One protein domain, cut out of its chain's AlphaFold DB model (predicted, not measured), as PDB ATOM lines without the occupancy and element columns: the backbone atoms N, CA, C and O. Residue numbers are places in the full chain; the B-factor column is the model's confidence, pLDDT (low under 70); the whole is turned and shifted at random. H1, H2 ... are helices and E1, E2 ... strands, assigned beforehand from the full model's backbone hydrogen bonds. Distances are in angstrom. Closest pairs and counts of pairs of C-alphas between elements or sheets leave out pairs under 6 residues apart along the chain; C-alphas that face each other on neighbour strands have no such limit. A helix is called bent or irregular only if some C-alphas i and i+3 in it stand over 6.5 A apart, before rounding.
ATOM      1  N   GLY A   2     181.834 162.215 153.487       38.19
ATOM      2  CA  GLY A   2     182.385 161.236 152.520       38.19
ATOM      3  C   GLY A   2     181.522 160.137 151.860       38.19
ATOM      4  O   GLY A   2     181.870 158.965 151.978       38.19
ATOM      5  N   ASN A   3     180.499 160.470 151.062       66.62
ATOM      6  CA  ASN A   3     179.728 159.509 150.239       66.62
ATOM      7  C   ASN A   3     180.442 159.062 148.935       66.62
ATOM      8  O   ASN A   3     179.813 159.038 147.882       66.62
ATOM      9  N   ILE A   4     181.737 158.715 148.959       74.44
ATOM     10  CA  ILE A   4     182.492 158.304 147.751       74.44
ATOM     11  C   ILE A   4     182.887 156.815 147.802       74.44
ATOM     12  O   ILE A   4     183.302 156.286 148.836       74.44
ATOM     13  N   ARG A   5     182.753 156.124 146.666       74.94
ATOM     14  CA  ARG A   5     183.228 154.762 146.380       74.94
ATOM     15  C   ARG A   5     184.289 154.802 145.277       74.94
ATOM     16  O   ARG A   5     184.282 155.707 144.449       74.94
ATOM     17  N   TYR A   6     185.192 153.823 145.278       88.62
ATOM     18  CA  TYR A   6     186.345 153.759 144.375       88.62
ATOM     19  C   TYR A   6     186.321 152.454 143.577       88.62
ATOM     20  O   TYR A   6     186.172 151.378 144.160       88.62
ATOM     21  N   LEU A   7     186.518 152.544 142.264       86.94
ATOM     22  CA  LEU A   7     186.730 151.408 141.368       86.94
ATOM     23  C   LEU A   7     188.059 151.604 140.639       86.94
ATOM     24  O   LEU A   7     188.236 152.604 139.952       86.94
ATOM     25  N   ILE A   8     188.993 150.666 140.800       89.00
ATOM     26  CA  ILE A   8     190.369 150.793 140.297       89.00
ATOM     27  C   ILE A   8     190.689 149.611 139.382       89.00
ATOM     28  O   ILE A   8     190.565 148.453 139.787       89.00
ATOM     29  N   PHE A   9     191.144 149.907 138.169       90.50
ATOM     30  CA  PHE A   9     191.650 148.944 137.200       90.50
ATOM     31  C   PHE A   9     193.169 149.074 137.096       90.50
ATOM     32  O   PHE A   9     193.680 150.109 136.674       90.50
ATOM     33  N   ASN A  10     193.898 148.019 137.457       91.69
ATOM     34  CA  ASN A  10     195.354 147.980 137.318       91.69
ATOM     35  C   ASN A  10     195.750 147.589 135.889       91.69
ATOM     36  O   ASN A  10     195.187 146.658 135.308       91.69
ATOM     37  N   GLN A  11     196.745 148.274 135.334       94.38
ATOM     38  CA  GLN A  11     197.262 148.015 134.000       94.38
ATOM     39  C   GLN A  11     198.162 146.770 133.997       94.38
ATOM     40  O   GLN A  11     199.069 146.619 134.817       94.38
ATOM     41  N   VAL A  12     197.928 145.881 133.033       93.50
ATOM     42  CA  VAL A  12     198.701 144.650 132.832       93.50
ATOM     43  C   VAL A  12     199.090 144.549 131.360       93.50
ATOM     44  O   VAL A  12     198.257 144.781 130.485       93.50
ATOM     45  N   TYR A  13     200.332 144.160 131.071       94.25
ATOM     46  CA  TYR A  13     200.817 143.907 129.713       94.25
ATOM     47  C   TYR A  13     201.422 142.509 129.621       94.25
ATOM     48  O   TYR A  13     202.338 142.163 130.361       94.25
ATOM     49  N   GLN A  14     200.871 141.677 128.732       92.88
ATOM     50  CA  GLN A  14     201.258 140.267 128.566       92.88
ATOM     51  C   GLN A  14     201.318 139.488 129.901       92.88
ATOM     52  O   GLN A  14     202.232 138.705 130.139       92.88
ATOM     53  N   ASN A  15     200.316 139.694 130.766       91.81
ATOM     54  CA  ASN A  15     200.204 139.136 132.125       91.81
ATOM     55  C   ASN A  15     201.262 139.608 133.141       91.81
ATOM     56  O   ASN A  15     201.321 139.058 134.239       91.81
ATOM     57  N   VAL A  16     202.052 140.635 132.821       93.94
ATOM     58  CA  VAL A  16     202.944 141.303 133.774       93.94
ATOM     59  C   VAL A  16     202.303 142.626 134.214       93.94
ATOM     60  O   VAL A  16     201.951 143.437 133.351       93.94
ATOM     61  N   PRO A  17     202.103 142.865 135.522       95.25
ATOM     62  CA  PRO A  17     201.586 144.139 136.013       95.25
ATOM     63  C   PRO A  17     202.525 145.304 135.677       95.25
ATOM     64  O   PRO A  17     203.747 145.180 135.788       95.25
ATOM     65  N   VAL A  18     201.964 146.448 135.290       94.12
ATOM     66  CA  VAL A  18     202.723 147.693 135.098       94.12
ATOM     67  C   VAL A  18     202.799 148.420 136.434       94.12
ATOM     68  O   VAL A  18     201.779 148.617 137.094       94.12
ATOM     69  N   TRP A  19     204.001 148.806 136.860       91.75
ATOM     70  CA  TRP A  19     204.198 149.475 138.143       91.75
ATOM     71  C   TRP A  19     203.438 150.806 138.181       91.75
ATOM     72  O   TRP A  19     203.623 151.655 137.313       91.75
ATOM     73  N   ASN A  20     202.563 150.967 139.179       89.00
ATOM     74  CA  ASN A  20     201.662 152.112 139.367       89.00
ATOM     75  C   ASN A  20     200.714 152.446 138.197       89.00
ATOM     76  O   ASN A  20     199.943 153.395 138.322       89.00
ATOM     77  N   GLY A  21     200.706 151.664 137.114       90.69
ATOM     78  CA  GLY A  21     199.799 151.864 135.989       90.69
ATOM     79  C   GLY A  21     198.370 151.513 136.382       90.69
ATOM     80  O   GLY A  21     198.078 150.348 136.669       90.69
ATOM     81  N   ARG A  22     197.468 152.497 136.403       92.62
ATOM     82  CA  ARG A  22     196.057 152.284 136.762       92.62
ATOM     83  C   ARG A  22     195.121 153.309 136.133       92.62
ATOM     84  O   ARG A  22     195.532 154.411 135.789       92.62
ATOM     85  N   ILE A  23     193.848 152.942 136.059       92.81
ATOM     86  CA  ILE A  23     192.728 153.860 135.838       92.81
ATOM     87  C   ILE A  23     191.789 153.715 137.034       92.81
ATOM     88  O   ILE A  23     191.430 152.591 137.394       92.81
ATOM     89  N   ASP A  24     191.398 154.824 137.657       89.44
ATOM     90  CA  ASP A  24     190.478 154.835 138.792       89.44
ATOM     91  C   ASP A  24     189.255 155.732 138.573       89.44
ATOM     92  O   ASP A  24     189.320 156.771 137.925       89.44
ATOM     93  N   PHE A  25     188.121 155.296 139.116       88.62
ATOM     94  CA  PHE A  25     186.835 155.985 139.081       88.62
ATOM     95  C   PHE A  25     186.355 156.208 140.514       88.62
ATOM     96  O   PHE A  25     186.360 155.279 141.331       88.62
ATOM     97  N   ARG A  26     185.914 157.428 140.817       89.62
ATOM     98  CA  ARG A  26     185.348 157.818 142.114       89.62
ATOM     99  C   ARG A  26     183.887 158.161 141.904       89.62
ATOM    100  O   ARG A  26     183.608 159.057 141.119       89.62
ATOM    101  N   TYR A  27     182.972 157.473 142.573       82.31
ATOM    102  CA  TYR A  27     181.535 157.642 142.351       82.31
ATOM    103  C   TYR A  27     180.758 157.779 143.661       82.31
ATOM    104  O   TYR A  27     181.179 157.264 144.700       82.31
ATOM    105  N   ARG A  28     179.635 158.498 143.626       79.38
ATOM    106  CA  ARG A  28     178.710 158.628 144.758       79.38
ATOM    107  C   ARG A  28     177.851 157.370 144.913       79.38
ATOM    108  O   ARG A  28     177.759 156.542 144.010       79.38
ATOM    109  N   LEU A  29     177.211 157.200 146.075       71.06
ATOM    110  CA  LEU A  29     176.339 156.042 146.346       71.06
ATOM    111  C   LEU A  29     175.112 155.953 145.422       71.06
ATOM    112  O   LEU A  29     174.593 154.856 145.238       71.06
ATOM    113  N   ASN A  30     174.679 157.073 144.842       77.31
ATOM    114  CA  ASN A  30     173.606 157.141 143.848       77.31
ATOM    115  C   ASN A  30     174.061 156.755 142.424       77.31
ATOM    116  O   ASN A  30     173.216 156.619 141.550       77.31
ATOM    117  N   GLY A  31     175.361 156.518 142.202       70.81
ATOM    118  CA  GLY A  31     175.912 156.092 140.912       70.81
ATOM    119  C   GLY A  31     176.663 157.178 140.140       70.81
ATOM    120  O   GLY A  31     177.356 156.838 139.183       70.81
ATOM    121  N   ASP A  32     176.608 158.441 140.576       76.75
ATOM    122  CA  ASP A  32     177.237 159.553 139.855       76.75
ATOM    123  C   ASP A  32     178.761 159.442 139.868       76.75
ATOM    124  O   ASP A  32     179.379 159.311 140.931       76.75
ATOM    125  N   LEU A  33     179.385 159.553 138.697       74.44
ATOM    126  CA  LEU A  33     180.835 159.626 138.568       74.44
ATOM    127  C   LEU A  33     181.322 161.024 138.968       74.44
ATOM    128  O   LEU A  33     180.994 162.015 138.332       74.44
ATOM    129  N   VAL A  34     182.134 161.097 140.020       86.31
ATOM    130  CA  VAL A  34     182.678 162.350 140.566       86.31
ATOM    131  C   VAL A  34     184.004 162.714 139.912       86.31
ATOM    132  O   VAL A  34     184.273 163.877 139.646       86.31
ATOM    133  N   MET A  35     184.882 161.728 139.720       87.62
ATOM    134  CA  MET A  35     186.226 161.966 139.199       87.62
ATOM    135  C   MET A  35     186.794 160.702 138.562       87.62
ATOM    136  O   MET A  35     186.563 159.593 139.053       87.62
ATOM    137  N   THR A  36     187.598 160.890 137.517       85.06
ATOM    138  CA  THR A  36     188.451 159.856 136.929       85.06
ATOM    139  C   THR A  36     189.925 160.183 137.158       85.06
ATOM    140  O   THR A  36     190.348 161.337 137.094       85.06
ATOM    141  N   GLY A  37     190.711 159.157 137.467       85.06
ATOM    142  CA  GLY A  37     192.168 159.191 137.512       85.06
ATOM    143  C   GLY A  37     192.729 158.278 136.428       85.06
ATOM    144  O   GLY A  37     192.234 157.167 136.232       85.06
ATOM    145  N   ASN A  38     193.753 158.735 135.708       89.94
ATOM    146  CA  ASN A  38     194.443 157.929 134.708       89.94
ATOM    147  C   ASN A  38     195.959 158.082 134.863       89.94
ATOM    148  O   ASN A  38     196.533 159.080 134.441       89.94
ATOM    149  N   ASP A  39     196.575 157.051 135.432       89.56
ATOM    150  CA  ASP A  39     198.023 156.874 135.535       89.56
ATOM    151  C   ASP A  39     198.495 155.714 134.629       89.56
ATOM    152  O   ASP A  39     199.548 155.119 134.859       89.56
ATOM    153  N   ALA A  40     197.696 155.308 133.636       89.50
ATOM    154  CA  ALA A  40     198.051 154.230 132.718       89.50
ATOM    155  C   ALA A  40     198.993 154.720 131.612       89.50
ATOM    156  O   ALA A  40     198.858 155.820 131.074       89.50
ATOM    157  N   TYR A  41     199.927 153.856 131.219       89.25
ATOM    158  CA  TYR A  41     200.980 154.201 130.270       89.25
ATOM    159  C   TYR A  41     200.652 153.722 128.844       89.25
ATOM    160  O   TYR A  41     200.337 152.540 128.655       89.25
ATOM    161  N   PRO A  42     200.707 154.596 127.821       85.62
ATOM    162  CA  PRO A  42     200.360 154.241 126.444       85.62
ATOM    163  C   PRO A  42     201.512 153.534 125.708       85.62
ATOM    164  O   PRO A  42     202.678 153.693 126.050       85.62
ATOM    165  N   ASN A  43     201.212 152.802 124.630       85.94
ATOM    166  CA  ASN A  43     202.222 152.237 123.714       85.94
ATOM    167  C   ASN A  43     203.276 151.328 124.385       85.94
ATOM    168  O   ASN A  43     204.462 151.404 124.073       85.94
ATOM    169  N   LEU A  44     202.852 150.458 125.307       87.62
ATOM    170  CA  LEU A  44     203.743 149.492 125.955       87.62
ATOM    171  C   LEU A  44     204.365 148.531 124.926       87.62
ATOM    172  O   LEU A  44     203.695 147.657 124.373       87.62
ATOM    173  N   GLU A  45     205.669 148.674 124.711       88.50
ATOM    174  CA  GLU A  45     206.485 147.777 123.894       88.50
ATOM    175  C   GLU A  45     207.723 147.357 124.693       88.50
ATOM    176  O   GLU A  45     208.734 148.054 124.745       88.50
ATOM    177  N   VAL A  46     207.632 146.206 125.362       91.69
ATOM    178  CA  VAL A  46     208.716 145.651 126.182       91.69
ATOM    179  C   VAL A  46     208.743 144.130 126.056       91.69
ATOM    180  O   VAL A  46     207.704 143.470 126.007       91.69
ATOM    181  N   ASN A  47     209.937 143.543 125.988       92.88
ATOM    182  CA  ASN A  47     210.080 142.092 125.970       92.88
ATOM    183  C   ASN A  47     209.857 141.528 127.379       92.88
ATOM    184  O   ASN A  47     210.721 141.658 128.234       92.88
ATOM    185  N   VAL A  48     208.742 140.835 127.610       93.75
ATOM    186  CA  VAL A  48     208.423 140.257 128.930       93.75
ATOM    187  C   VAL A  48     209.152 138.939 129.241       93.75
ATOM    188  O   VAL A  48     208.893 138.315 130.268       93.75
ATOM    189  N   ASN A  49     210.063 138.485 128.373       93.12
ATOM    190  CA  ASN A  49     210.873 137.289 128.616       93.12
ATOM    191  C   ASN A  49     212.243 137.679 129.196       93.12
ATOM    192  O   ASN A  49     213.096 138.166 128.444       93.12
ATOM    193  N   PRO A  50     212.502 137.431 130.492       93.25
ATOM    194  CA  PRO A  50     213.731 137.864 131.146       93.25
ATOM    195  C   PRO A  50     214.966 137.186 130.532       93.25
ATOM    196  O   PRO A  50     214.943 136.004 130.183       93.25
ATOM    197  N   SER A  51     216.062 137.938 130.383       94.19
ATOM    198  CA  SER A  51     217.341 137.418 129.857       94.19
ATOM    199  C   SER A  51     218.319 137.002 130.956       94.19
ATOM    200  O   SER A  51     219.250 136.241 130.687       94.19
ATOM    201  N   ILE A  52     218.080 137.446 132.192       93.00
ATOM    202  CA  ILE A  52     218.741 136.948 133.401       93.00
ATOM    203  C   ILE A  52     217.727 136.218 134.282       93.00
ATOM    204  O   ILE A  52     216.533 136.500 134.244       93.00
ATOM    205  N   ASN A  53     218.188 135.241 135.062       89.94
ATOM    206  CA  ASN A  53     217.301 134.509 135.966       89.94
ATOM    207  C   ASN A  53     217.154 135.220 137.320       89.94
ATOM    208  O   ASN A  53     218.003 136.018 137.715       89.94
ATOM    209  N   LEU A  54     216.105 134.866 138.068       90.56
ATOM    210  CA  LEU A  54     215.795 135.477 139.361       90.56
ATOM    211  C   LEU A  54     216.964 135.436 140.365       90.56
ATOM    212  O   LEU A  54     217.187 136.404 141.085       90.56
ATOM    213  N   ALA A  55     217.744 134.350 140.401       92.12
ATOM    214  CA  ALA A  55     218.880 134.243 141.318       92.12
ATOM    215  C   ALA A  55     219.987 135.261 140.994       92.12
ATOM    216  O   ALA A  55     220.625 135.784 141.906       92.12
ATOM    217  N   GLN A  56     220.195 135.573 139.710       93.25
ATOM    218  CA  GLN A  56     221.114 136.632 139.288       93.25
ATOM    219  C   GLN A  56     220.587 138.013 139.698       93.25
ATOM    220  O   GLN A  56     221.349 138.796 140.256       93.25
ATOM    221  N   SER A  57     219.291 138.282 139.508       94.19
ATOM    222  CA  SER A  57     218.662 139.548 139.917       94.19
ATOM    223  C   SER A  57     218.751 139.787 141.428       94.19
ATOM    224  O   SER A  57     219.110 140.881 141.853       94.19
ATOM    225  N   ILE A  58     218.511 138.751 142.244       94.00
ATOM    226  CA  ILE A  58     218.689 138.808 143.706       94.00
ATOM    227  C   ILE A  58     220.135 139.158 144.068       94.00
ATOM    228  O   ILE A  58     220.356 139.975 144.958       94.00
ATOM    229  N   SER A  59     221.121 138.573 143.378       94.38
ATOM    230  CA  SER A  59     222.535 138.895 143.610       94.38
ATOM    231  C   SER A  59     222.829 140.368 143.329       94.38
ATOM    232  O   SER A  59     223.457 141.018 144.156       94.38
ATOM    233  N   PHE A  60     222.336 140.913 142.210       95.88
ATOM    234  CA  PHE A  60     222.535 142.326 141.874       95.88
ATOM    235  C   PHE A  60     221.900 143.268 142.904       95.88
ATOM    236  O   PHE A  60     222.531 144.248 143.299       95.88
ATOM    237  N   ALA A  61     220.692 142.953 143.385       94.94
ATOM    238  CA  ALA A  61     220.040 143.735 144.433       94.94
ATOM    239  C   ALA A  61     220.839 143.703 145.749       94.94
ATOM    240  O   ALA A  61     221.124 144.756 146.316       94.94
ATOM    241  N   LYS A  62     221.260 142.508 146.194       94.44
ATOM    242  CA  LYS A  62     222.079 142.320 147.405       94.44
ATOM    243  C   LYS A  62     223.395 143.096 147.346       94.44
ATOM    244  O   LYS A  62     223.738 143.785 148.306       94.44
ATOM    245  N   ASP A  63     224.096 143.017 146.219       93.56
ATOM    246  CA  ASP A  63     225.367 143.715 146.018       93.56
ATOM    247  C   ASP A  63     225.183 145.242 146.038       93.56
ATOM    248  O   ASP A  63     226.020 145.959 146.586       93.56
ATOM    249  N   HIS A  64     224.082 145.753 145.472       93.56
ATOM    250  CA  HIS A  64     223.819 147.193 145.409       93.56
ATOM    251  C   HIS A  64     223.554 147.825 146.783       93.56
ATOM    252  O   HIS A  64     223.960 148.962 147.025       93.56
ATOM    253  N   ILE A  65     222.854 147.111 147.665       90.25
ATOM    254  CA  ILE A  65     222.437 147.625 148.977       90.25
ATOM    255  C   ILE A  65     223.365 147.206 150.130       90.25
ATOM    256  O   ILE A  65     223.146 147.628 151.259       90.25
ATOM    257  N   GLY A  66     224.412 146.420 149.857       89.12
ATOM    258  CA  GLY A  66     225.400 146.023 150.866       89.12
ATOM    259  C   GLY A  66     224.922 144.925 151.821       89.12
ATOM    260  O   GLY A  66     225.304 144.930 152.984       89.12
ATOM    261  N   PHE A  67     224.103 143.997 151.327       91.81
ATOM    262  CA  PHE A  67     223.524 142.890 152.093       91.81
ATOM    263  C   PHE A  67     224.593 142.001 152.760       91.81
ATOM    264  O   PHE A  67     225.480 141.480 152.076       91.81
ATOM    265  N   ASP A  68     224.470 141.744 154.066       90.19
ATOM    266  CA  ASP A  68     225.374 140.877 154.834       90.19
ATOM    267  C   ASP A  68     224.609 139.812 155.639       90.19
ATOM    268  O   ASP A  68     223.958 140.079 156.651       90.19
ATOM    269  N   GLU A  69     224.761 138.545 155.242       87.00
ATOM    270  CA  GLU A  69     224.155 137.400 155.938       87.00
ATOM    271  C   GLU A  69     224.616 137.277 157.402       87.00
ATOM    272  O   GLU A  69     223.896 136.721 158.230       87.00
ATOM    273  N   ASN A  70     225.792 137.811 157.762       88.88
ATOM    274  CA  ASN A  70     226.282 137.787 159.143       88.88
ATOM    275  C   ASN A  70     225.559 138.789 160.053       88.88
ATOM    276  O   ASN A  70     225.606 138.635 161.275       88.88
ATOM    277  N   LEU A  71     224.905 139.800 159.474       83.31
ATOM    278  CA  LEU A  71     224.063 140.752 160.196       83.31
ATOM    279  C   LEU A  71     222.612 140.262 160.334       83.31
ATOM    280  O   LEU A  71     221.811 140.919 160.989       83.31
ATOM    281  N   ASN A  72     222.302 139.063 159.821       84.00
ATOM    282  CA  ASN A  72     220.948 138.525 159.664       84.00
ATOM    283  C   ASN A  72     220.079 139.348 158.704       84.00
ATOM    284  O   ASN A  72     218.873 139.470 158.913       84.00
ATOM    285  N   ASP A  73     220.683 139.907 157.658       89.31
ATOM    286  CA  ASP A  73     219.923 140.486 156.557       89.31
ATOM    287  C   ASP A  73     219.126 139.389 155.839       89.31
ATOM    288  O   ASP A  73     219.593 138.255 155.677       89.31
ATOM    289  N   GLU A  74     217.914 139.715 155.395       90.06
ATOM    290  CA  GLU A  74     217.008 138.747 154.781       90.06
ATOM    291  C   GLU A  74     216.278 139.301 153.554       90.06
ATOM    292  O   GLU A  74     216.092 140.506 153.386       90.06
ATOM    293  N   ILE A  75     215.890 138.393 152.658       90.44
ATOM    294  CA  ILE A  75     214.995 138.704 151.540       90.44
ATOM    295  C   ILE A  75     213.570 138.580 152.071       90.44
ATOM    296  O   ILE A  75     213.223 137.548 152.651       90.44
ATOM    297  N   ILE A  76     212.755 139.609 151.862       87.75
ATOM    298  CA  ILE A  76     211.369 139.640 152.318       87.75
ATOM    299  C   ILE A  76     210.448 139.199 151.183       87.75
ATOM    300  O   ILE A  76     210.479 139.754 150.089       87.75
ATOM    301  N   GLY A  77     209.603 138.205 151.464       84.81
ATOM    302  CA  GLY A  77     208.641 137.684 150.494       84.81
ATOM    303  C   GLY A  77     209.287 137.049 149.258       84.81
ATOM    304  O   GLY A  77     210.495 136.810 149.197       84.81
ATOM    305  N   ASP A  78     208.445 136.750 148.270       89.56
ATOM    306  CA  ASP A  78     208.890 136.255 146.970       89.56
ATOM    307  C   ASP A  78     209.076 137.443 146.011       89.56
ATOM    308  O   ASP A  78     208.177 138.279 145.908       89.56
ATOM    309  N   PRO A  79     210.202 137.536 145.282       91.50
ATOM    310  CA  PRO A  79     210.376 138.573 144.276       91.50
ATOM    311  C   PRO A  79     209.316 138.501 143.176       91.50
ATOM    312  O   PRO A  79     209.027 137.435 142.626       91.50
ATOM    313  N   GLU A  80     208.799 139.662 142.805       93.38
ATOM    314  CA  GLU A  80     207.724 139.810 141.828       93.38
ATOM    315  C   GLU A  80     208.242 140.467 140.549       93.38
ATOM    316  O   GLU A  80     209.255 141.167 140.555       93.38
ATOM    317  N   MET A  81     207.549 140.248 139.433       93.69
ATOM    318  CA  MET A  81     207.900 140.848 138.149       93.69
ATOM    319  C   MET A  81     206.923 141.966 137.808       93.69
ATOM    320  O   MET A  81     205.711 141.761 137.849       93.69
ATOM    321  N   PHE A  82     207.465 143.119 137.430       95.31
ATOM    322  CA  PHE A  82     206.706 144.283 136.996       95.31
ATOM    323  C   PHE A  82     207.290 144.843 135.706       95.31
ATOM    324  O   PHE A  82     208.459 144.626 135.384       95.31
ATOM    325  N   ILE A  83     206.484 145.613 134.986       95.19
ATOM    326  CA  ILE A  83     207.008 146.576 134.024       95.19
ATOM    327  C   ILE A  83     207.245 147.872 134.784       95.19
ATOM    328  O   ILE A  83     206.296 148.538 135.196       95.19
ATOM    329  N   TRP A  84     208.514 148.184 135.015       93.62
ATOM    330  CA  TRP A  84     208.943 149.450 135.583       93.62
ATOM    331  C   TRP A  84     208.899 150.534 134.509       93.62
ATOM    332  O   TRP A  84     209.299 150.292 133.365       93.62
ATOM    333  N   VAL A  85     208.434 151.724 134.881       90.94
ATOM    334  CA  VAL A  85     208.339 152.865 133.973       90.94
ATOM    335  C   VAL A  85     209.234 153.985 134.474       90.94
ATOM    336  O   VAL A  85     209.053 154.492 135.579       90.94
ATOM    337  N   GLU A  86     210.201 154.379 133.654       86.12
ATOM    338  CA  GLU A  86     211.008 155.567 133.907       86.12
ATOM    339  C   GLU A  86     210.229 156.802 133.442       86.12
ATOM    340  O   GLU A  86     209.914 156.953 132.257       86.12
ATOM    341  N   ASN A  87     209.871 157.664 134.397       70.56
ATOM    342  CA  ASN A  87     208.928 158.751 134.165       70.56
ATOM    343  C   ASN A  87     209.608 159.909 133.413       70.56
ATOM    344  O   ASN A  87     210.376 160.686 133.980       70.56
ATOM    345  N   SER A  88     209.344 159.999 132.112       74.31
ATOM    346  CA  SER A  88     209.897 161.007 131.206       74.31
ATOM    347  C   SER A  88     208.824 161.457 130.206       74.31
ATOM    348  O   SER A  88     207.768 160.836 130.112       74.31
ATOM    349  N   LYS A  89     209.078 162.534 129.442       71.25
ATOM    350  CA  LYS A  89     208.139 163.025 128.410       71.25
ATOM    351  C   LYS A  89     207.772 161.934 127.389       71.25
ATOM    352  O   LYS A  89     206.673 161.961 126.853       71.25
ATOM    353  N   GLU A  90     208.681 160.987 127.169       79.06
ATOM    354  CA  GLU A  90     208.444 159.723 126.467       79.06
ATOM    355  C   GLU A  90     208.805 158.581 127.436       79.06
ATOM    356  O   GLU A  90     209.993 158.392 127.728       79.06
ATOM    357  N   PRO A  91     207.830 157.871 128.026       82.19
ATOM    358  CA  PRO A  91     208.105 156.855 129.038       82.19
ATOM    359  C   PRO A  91     208.934 155.703 128.459       82.19
ATOM    360  O   PRO A  91     208.666 155.213 127.361       82.19
ATOM    361  N   VAL A  92     209.936 155.254 129.217       89.06
ATOM    362  CA  VAL A  92     210.751 154.085 128.859       89.06
ATOM    363  C   VAL A  92     210.368 152.917 129.756       89.06
ATOM    364  O   VAL A  92     210.292 153.051 130.979       89.06
ATOM    365  N   TYR A  93     210.117 151.767 129.133       93.12
ATOM    366  CA  TYR A  93     209.592 150.577 129.793       93.12
ATOM    367  C   TYR A  93     210.672 149.520 129.980       93.12
ATOM    368  O   TYR A  93     211.330 149.109 129.023       93.12
ATOM    369  N   TYR A  94     210.792 149.017 131.205       94.62
ATOM    370  CA  TYR A  94     211.741 147.968 131.552       94.62
ATOM    371  C   TYR A  94     211.004 146.804 132.203       94.62
ATOM    372  O   TYR A  94     210.203 146.997 133.114       94.62
ATOM    373  N   LEU A  95     211.298 145.574 131.780       96.38
ATOM    374  CA  LEU A  95     210.920 144.409 132.571       96.38
ATOM    375  C   LEU A  95     211.828 144.363 133.800       96.38
ATOM    376  O   LEU A  95     213.049 144.341 133.647       96.38
ATOM    377  N   ALA A  96     211.260 144.331 135.001       96.44
ATOM    378  CA  ALA A  96     212.018 144.409 136.241       96.44
ATOM    379  C   ALA A  96     211.575 143.359 137.262       96.44
ATOM    380  O   ALA A  96     210.391 143.039 137.382       96.44
ATOM    381  N   TYR A  97     212.536 142.854 138.036       96.44
ATOM    382  CA  TYR A  97     212.268 142.137 139.277       96.44
ATOM    383  C   TYR A  97     212.229 143.133 140.437       96.44
ATOM    384  O   TYR A  97     213.217 143.831 140.672       96.44
ATOM    385  N   LYS A  98     211.117 143.164 141.174       95.19
ATOM    386  CA  LYS A  98     210.997 143.841 142.468       95.19
ATOM    387  C   LYS A  98     211.478 142.885 143.551       95.19
ATOM    388  O   LYS A  98     210.881 141.827 143.753       95.19
ATOM    389  N   ILE A  99     212.564 143.246 144.225       95.69
ATOM    390  CA  ILE A  99     213.173 142.446 145.290       95.69
ATOM    391  C   ILE A  99     213.144 143.268 146.574       95.69
ATOM    392  O   ILE A  99     213.680 144.376 146.606       95.69
ATOM    393  N   GLU A 100     212.535 142.720 147.623       93.69
ATOM    394  CA  GLU A 100     212.513 143.341 148.946       93.69
ATOM    395  C   GLU A 100     213.619 142.765 149.831       93.69
ATOM    396  O   GLU A 100     213.763 141.547 149.961       93.69
ATOM    397  N   LEU A 101     214.412 143.645 150.439       91.94
ATOM    398  CA  LEU A 101     215.553 143.294 151.277       91.94
ATOM    399  C   LEU A 101     215.451 144.034 152.608       91.94
ATOM    400  O   LEU A 101     215.359 145.260 152.636       91.94
ATOM    401  N   PHE A 102     215.496 143.290 153.706       88.25
ATOM    402  CA  PHE A 102     215.643 143.846 155.044       88.25
ATOM    403  C   PHE A 102     217.115 143.789 155.440       88.25
ATOM    404  O   PHE A 102     217.696 142.701 155.460       88.25
ATOM    405  N   VAL A 103     217.715 144.946 155.727       89.12
ATOM    406  CA  VAL A 103     219.152 145.045 156.018       89.12
ATOM    407  C   VAL A 103     219.466 145.883 157.236       89.12
ATOM    408  O   VAL A 103     218.783 146.865 157.518       89.12
ATOM    409  N   HIS A 104     220.531 145.516 157.939       83.88
ATOM    410  CA  HIS A 104     221.033 146.243 159.097       83.88
ATOM    411  C   HIS A 104     222.137 147.212 158.678       83.88
ATOM    412  O   HIS A 104     223.151 146.808 158.106       83.88
ATOM    413  N   SER A 105     221.971 148.497 159.000       80.25
ATOM    414  CA  SER A 105     223.006 149.489 158.705       80.25
ATOM    415  C   SER A 105     224.173 149.364 159.687       80.25
ATOM    416  O   SER A 105     223.997 149.191 160.896       80.25
ATOM    417  N   THR A 106     225.393 149.453 159.158       76.31
ATOM    418  CA  THR A 106     226.636 149.528 159.947       76.31
ATOM    419  C   THR A 106     227.284 150.908 159.878       76.31
ATOM    420  O   THR A 106     228.334 151.118 160.497       76.31
ATOM    421  N   ASP A 107     226.674 151.850 159.151       77.88
ATOM    422  CA  ASP A 107     227.150 153.223 159.064       77.88
ATOM    423  C   ASP A 107     226.752 153.987 160.341       77.88
ATOM    424  O   ASP A 107     225.569 154.135 160.643       77.88
ATOM    425  N   PRO A 108     227.716 154.493 161.131       69.62
ATOM    426  CA  PRO A 108     227.415 155.269 162.330       69.62
ATOM    427  C   PRO A 108     226.772 156.641 162.051       69.62
ATOM    428  O   PRO A 108     226.446 157.336 163.014       69.62
ATOM    429  N   GLN A 109     226.650 157.064 160.788       68.62
ATOM    430  CA  GLN A 109     225.930 158.276 160.373       68.62
ATOM    431  C   GLN A 109     224.531 157.998 159.809       68.62
ATOM    432  O   GLN A 109     223.865 158.949 159.413       68.62
ATOM    433  N   ASP A 110     224.093 156.738 159.772       71.50
ATOM    434  CA  ASP A 110     222.750 156.391 159.314       71.50
ATOM    435  C   ASP A 110     221.688 156.767 160.356       71.50
ATOM    436  O   ASP A 110     221.864 156.531 161.558       71.50
ATOM    437  N   ASP A 111     220.574 157.341 159.902       61.19
ATOM    438  CA  ASP A 111     219.500 157.814 160.784       61.19
ATOM    439  C   ASP A 111     218.656 156.649 161.340       61.19
ATOM    440  O   ASP A 111     217.999 156.773 162.386       61.19
ATOM    441  N   VAL A 112     218.703 155.485 160.677       65.44
ATOM    442  CA  VAL A 112     217.980 154.265 161.055       65.44
ATOM    443  C   VAL A 112     218.921 153.051 161.133       65.44
ATOM    444  O   VAL A 112     219.787 152.869 160.285       65.44
ATOM    445  N   PRO A 113     218.789 152.188 162.161       72.75
ATOM    446  CA  PRO A 113     219.679 151.033 162.339       72.75
ATOM    447  C   PRO A 113     219.370 149.874 161.379       72.75
ATOM    448  O   PRO A 113     220.132 148.910 161.304       72.75
ATOM    449  N   VAL A 114     218.237 149.940 160.680       80.38
ATOM    450  CA  VAL A 114     217.769 148.961 159.698       80.38
ATOM    451  C   VAL A 114     217.077 149.698 158.558       80.38
ATOM    452  O   VAL A 114     216.540 150.778 158.781       80.38
ATOM    453  N   HIS A 115     217.039 149.083 157.382       82.88
ATOM    454  CA  HIS A 115     216.297 149.546 156.213       82.88
ATOM    455  C   HIS A 115     215.462 148.409 155.641       82.88
ATOM    456  O   HIS A 115     215.826 147.232 155.754       82.88
ATOM    457  N   ARG A 116     214.367 148.762 154.968       87.81
ATOM    458  CA  ARG A 116     213.573 147.817 154.181       87.81
ATOM    459  C   ARG A 116     213.556 148.303 152.741       87.81
ATOM    460  O   ARG A 116     212.682 149.061 152.346       87.81
ATOM    461  N   TRP A 117     214.533 147.867 151.958       91.19
ATOM    462  CA  TRP A 117     214.695 148.307 150.579       91.19
ATOM    463  C   TRP A 117     213.780 147.535 149.630       91.19
ATOM    464  O   TRP A 117     213.865 146.310 149.554       91.19
ATOM    465  N   GLN A 118     212.987 148.247 148.835       93.56
ATOM    466  CA  GLN A 118     212.447 147.754 147.570       93.56
ATOM    467  C   GLN A 118     213.418 148.115 146.451       93.56
ATOM    468  O   GLN A 118     213.660 149.294 146.208       93.56
ATOM    469  N   VAL A 119     213.979 147.117 145.770       95.44
ATOM    470  CA  VAL A 119     214.942 147.315 144.679       95.44
ATOM    471  C   VAL A 119     214.358 146.789 143.374       95.44
ATOM    472  O   VAL A 119     213.971 145.621 143.292       95.44
ATOM    473  N   PHE A 120     214.332 147.633 142.342       95.81
ATOM    474  CA  PHE A 120     213.904 147.261 140.995       95.81
ATOM    475  C   PHE A 120     215.123 146.957 140.128       95.81
ATOM    476  O   PHE A 120     215.928 147.837 139.826       95.81
ATOM    477  N   VAL A 121     215.262 145.694 139.726       96.62
ATOM    478  CA  VAL A 121     216.389 145.207 138.919       96.62
ATOM    479  C   VAL A 121     215.913 144.881 137.510       96.62
ATOM    480  O   VAL A 121     215.031 144.038 137.346       96.62
ATOM    481  N   ASP A 122     216.519 145.494 136.495       96.44
ATOM    482  CA  ASP A 122     216.256 145.210 135.081       96.44
ATOM    483  C   ASP A 122     216.496 143.721 134.775       96.44
ATOM    484  O   ASP A 122     217.592 143.179 134.953       96.44
ATOM    485  N   ALA A 123     215.453 143.050 134.291       96.06
ATOM    486  CA  ALA A 123     215.410 141.612 134.065       96.06
ATOM    487  C   ALA A 123     216.143 141.150 132.785       96.06
ATOM    488  O   ALA A 123     216.154 139.952 132.470       96.06
ATOM    489  N   HIS A 124     216.781 142.059 132.047       95.62
ATOM    490  CA  HIS A 124     217.611 141.755 130.883       95.62
ATOM    491  C   HIS A 124     219.103 141.972 131.121       95.62
ATOM    492  O   HIS A 124     219.911 141.203 130.595       95.62
ATOM    493  N   ASN A 125     219.478 143.004 131.878       93.88
ATOM    494  CA  ASN A 125     220.880 143.404 132.033       93.88
ATOM    495  C   ASN A 125     221.366 143.474 133.495       93.88
ATOM    496  O   ASN A 125     222.579 143.508 133.705       93.88
ATOM    497  N   GLY A 126     220.466 143.426 134.484       93.31
ATOM    498  CA  GLY A 126     220.811 143.473 135.906       93.31
ATOM    499  C   GLY A 126     221.074 144.871 136.471       93.31
ATOM    500  O   GLY A 126     221.489 144.984 137.623       93.31
ATOM    501  N   ASN A 127     220.857 145.932 135.689       95.69
ATOM    502  CA  ASN A 127     220.967 147.305 136.169       95.69
ATOM    503  C   ASN A 127     219.905 147.584 137.237       95.69
ATOM    504  O   ASN A 127     218.773 147.106 137.150       95.69
ATOM    505  N   ILE A 128     220.266 148.396 138.230       96.19
ATOM    506  CA  ILE A 128     219.311 148.894 139.219       96.19
ATOM    507  C   ILE A 128     218.578 150.072 138.595       96.19
ATOM    508  O   ILE A 128     219.208 151.074 138.255       96.19
ATOM    509  N   LEU A 129     217.273 149.911 138.411       93.81
ATOM    510  CA  LEU A 129     216.406 150.925 137.821       93.81
ATOM    511  C   LEU A 129     215.997 151.956 138.870       93.81
ATOM    512  O   LEU A 129     216.060 153.150 138.602       93.81
ATOM    513  N   ASP A 130     215.626 151.491 140.064       92.44
ATOM    514  CA  ASP A 130     215.303 152.352 141.201       92.44
ATOM    515  C   ASP A 130     215.400 151.586 142.531       92.44
ATOM    516  O   ASP A 130     215.443 150.345 142.551       92.44
ATOM    517  N   LYS A 131     215.423 152.322 143.646       91.56
ATOM    518  CA  LYS A 131     215.261 151.763 144.990       91.56
ATOM    519  C   LYS A 131     214.532 152.714 145.938       91.56
ATOM    520  O   LYS A 131     214.803 153.911 145.961       91.56
ATOM    521  N   PHE A 132     213.704 152.147 146.808       86.62
ATOM    522  CA  PHE A 132     212.967 152.875 147.844       86.62
ATOM    523  C   PHE A 132     213.245 152.259 149.205       86.62
ATOM    524  O   PHE A 132     213.267 151.035 149.322       86.62
ATOM    525  N   ASP A 133     213.450 153.094 150.220       85.69
ATOM    526  CA  ASP A 133     213.435 152.630 151.604       85.69
ATOM    527  C   ASP A 133     212.005 152.703 152.137       85.69
ATOM    528  O   ASP A 133     211.406 153.775 152.182       85.69
ATOM    529  N   GLU A 134     211.452 151.563 152.533       77.31
ATOM    530  CA  GLU A 134     210.131 151.456 153.146       77.31
ATOM    531  C   GLU A 134     210.193 151.425 154.678       77.31
ATOM    532  O   GLU A 134     209.187 151.113 155.328       77.31
ATOM    533  N   VAL A 135     211.353 151.703 155.290       67.19
ATOM    534  CA  VAL A 135     211.426 151.762 156.750       67.19
ATOM    535  C   VAL A 135     210.468 152.828 157.282       67.19
ATOM    536  O   VAL A 135     210.610 154.026 157.061       67.19
ATOM    537  N   ARG A 136     209.455 152.361 158.017       54.56
ATOM    538  CA  ARG A 136     208.638 153.201 158.886       54.56
ATOM    539  C   ARG A 136     209.354 153.278 160.226       54.56
ATOM    540  O   ARG A 136     209.464 152.279 160.936       54.56
TER     541      ARG A 136
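What this domain is: This is residues 2 to 136 of the 840 residues of the protein "PepSY domain-containing protein" of Marine Group I thaumarchaeote (UniProt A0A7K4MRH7). The model is an arch with two legs: a twisted, bent four-stranded sheet, E4 to E7, with H1 packed on one face, and a slender three-stranded sheet, E1 to E3, slanting away from it. The legs meet where E2, near its bend, touches E4, and residues 39 to 53 run from one leg to the other. The printed part has 135 residues with seven named strands and one named helix, in the order E1 E2 E3 H1 E4 E5 E6 E7; both sheets are antiparallel, in the orders E4 E5 E6 E7 and E1 E2 E3, and the class is mostly strand. The whole is loose, with a radius of gyration of the C-alphas of 18.3 A, and elongated, spanning 58 by 37 by 28 A.

Where its parts are: In the larger sheet, E4 is residues 74 to 86, 27.5 A long, and begins at C-alpha 74 (217.008, 138.747, 154.781). E5 is residues 92 to 104, 32.9 A; E6 is residues 114 to 122, 24.9 A; E7 is residues 128 to 133, 14.2 A, and ends at C-alpha 133 (213.435, 152.630, 151.604). H1 is residues 54 to 65, 16.9 A. In the smaller sheet, E1 is residues 4 to 13, 29.5 A, and begins at C-alpha 4 (182.492, 158.304, 147.751); E2 is residues 16 to 28, 31.8 A, and E3 is residues 33 to 38, 14.2 A. E2 bends by 76 degrees at residue 19, E4 by 82 degrees at residue 78 and E5 by 71 degrees at residue 95.

How they stand to each other: E4 E5 E6 E7 is a meander, each strand the antiparallel neighbour of the one before. E4 and E5 form a hairpin, with N 82 and O 96 2.9 A apart, within hydrogen-bond range. E5 and E6 form a hairpin, with N 99 and O 119 at 2.9 A, and so do E6 and E7, with N 118 and O 132 at 2.8 A. H1 is on one face of this sheet, giving two layers, a helix and a sheet; the closest C-alphas of H1 and E6 are those of Ser 57 and Val 121, 6.2 A apart. Every O i to N i+4 pair of H1 is within hydrogen-bond range. E2 and E4 touch, their closest C-alphas being those of Val 18 and Ile 83, 4.6 A apart. E1 E2 E3 is a second meander, twisted: N 9 and O 23 of E1 and E2 are 2.8 A apart, and N 26 and O 35 of E2 and E3 2.9 A. E1 and H1 are apart, and so are E3 and E4.

The domain as a whole: The C-alphas farthest apart are those of Asn 30 and Asn 70, at 58.2 A. The printed part has no cut. The link from E3 to H1 is long, with 15 residues. The mean pLDDT of the printed part is 87.2; residues 2 to 3, 108 to 109, 111 to 112 and 135 to 136 are under 70.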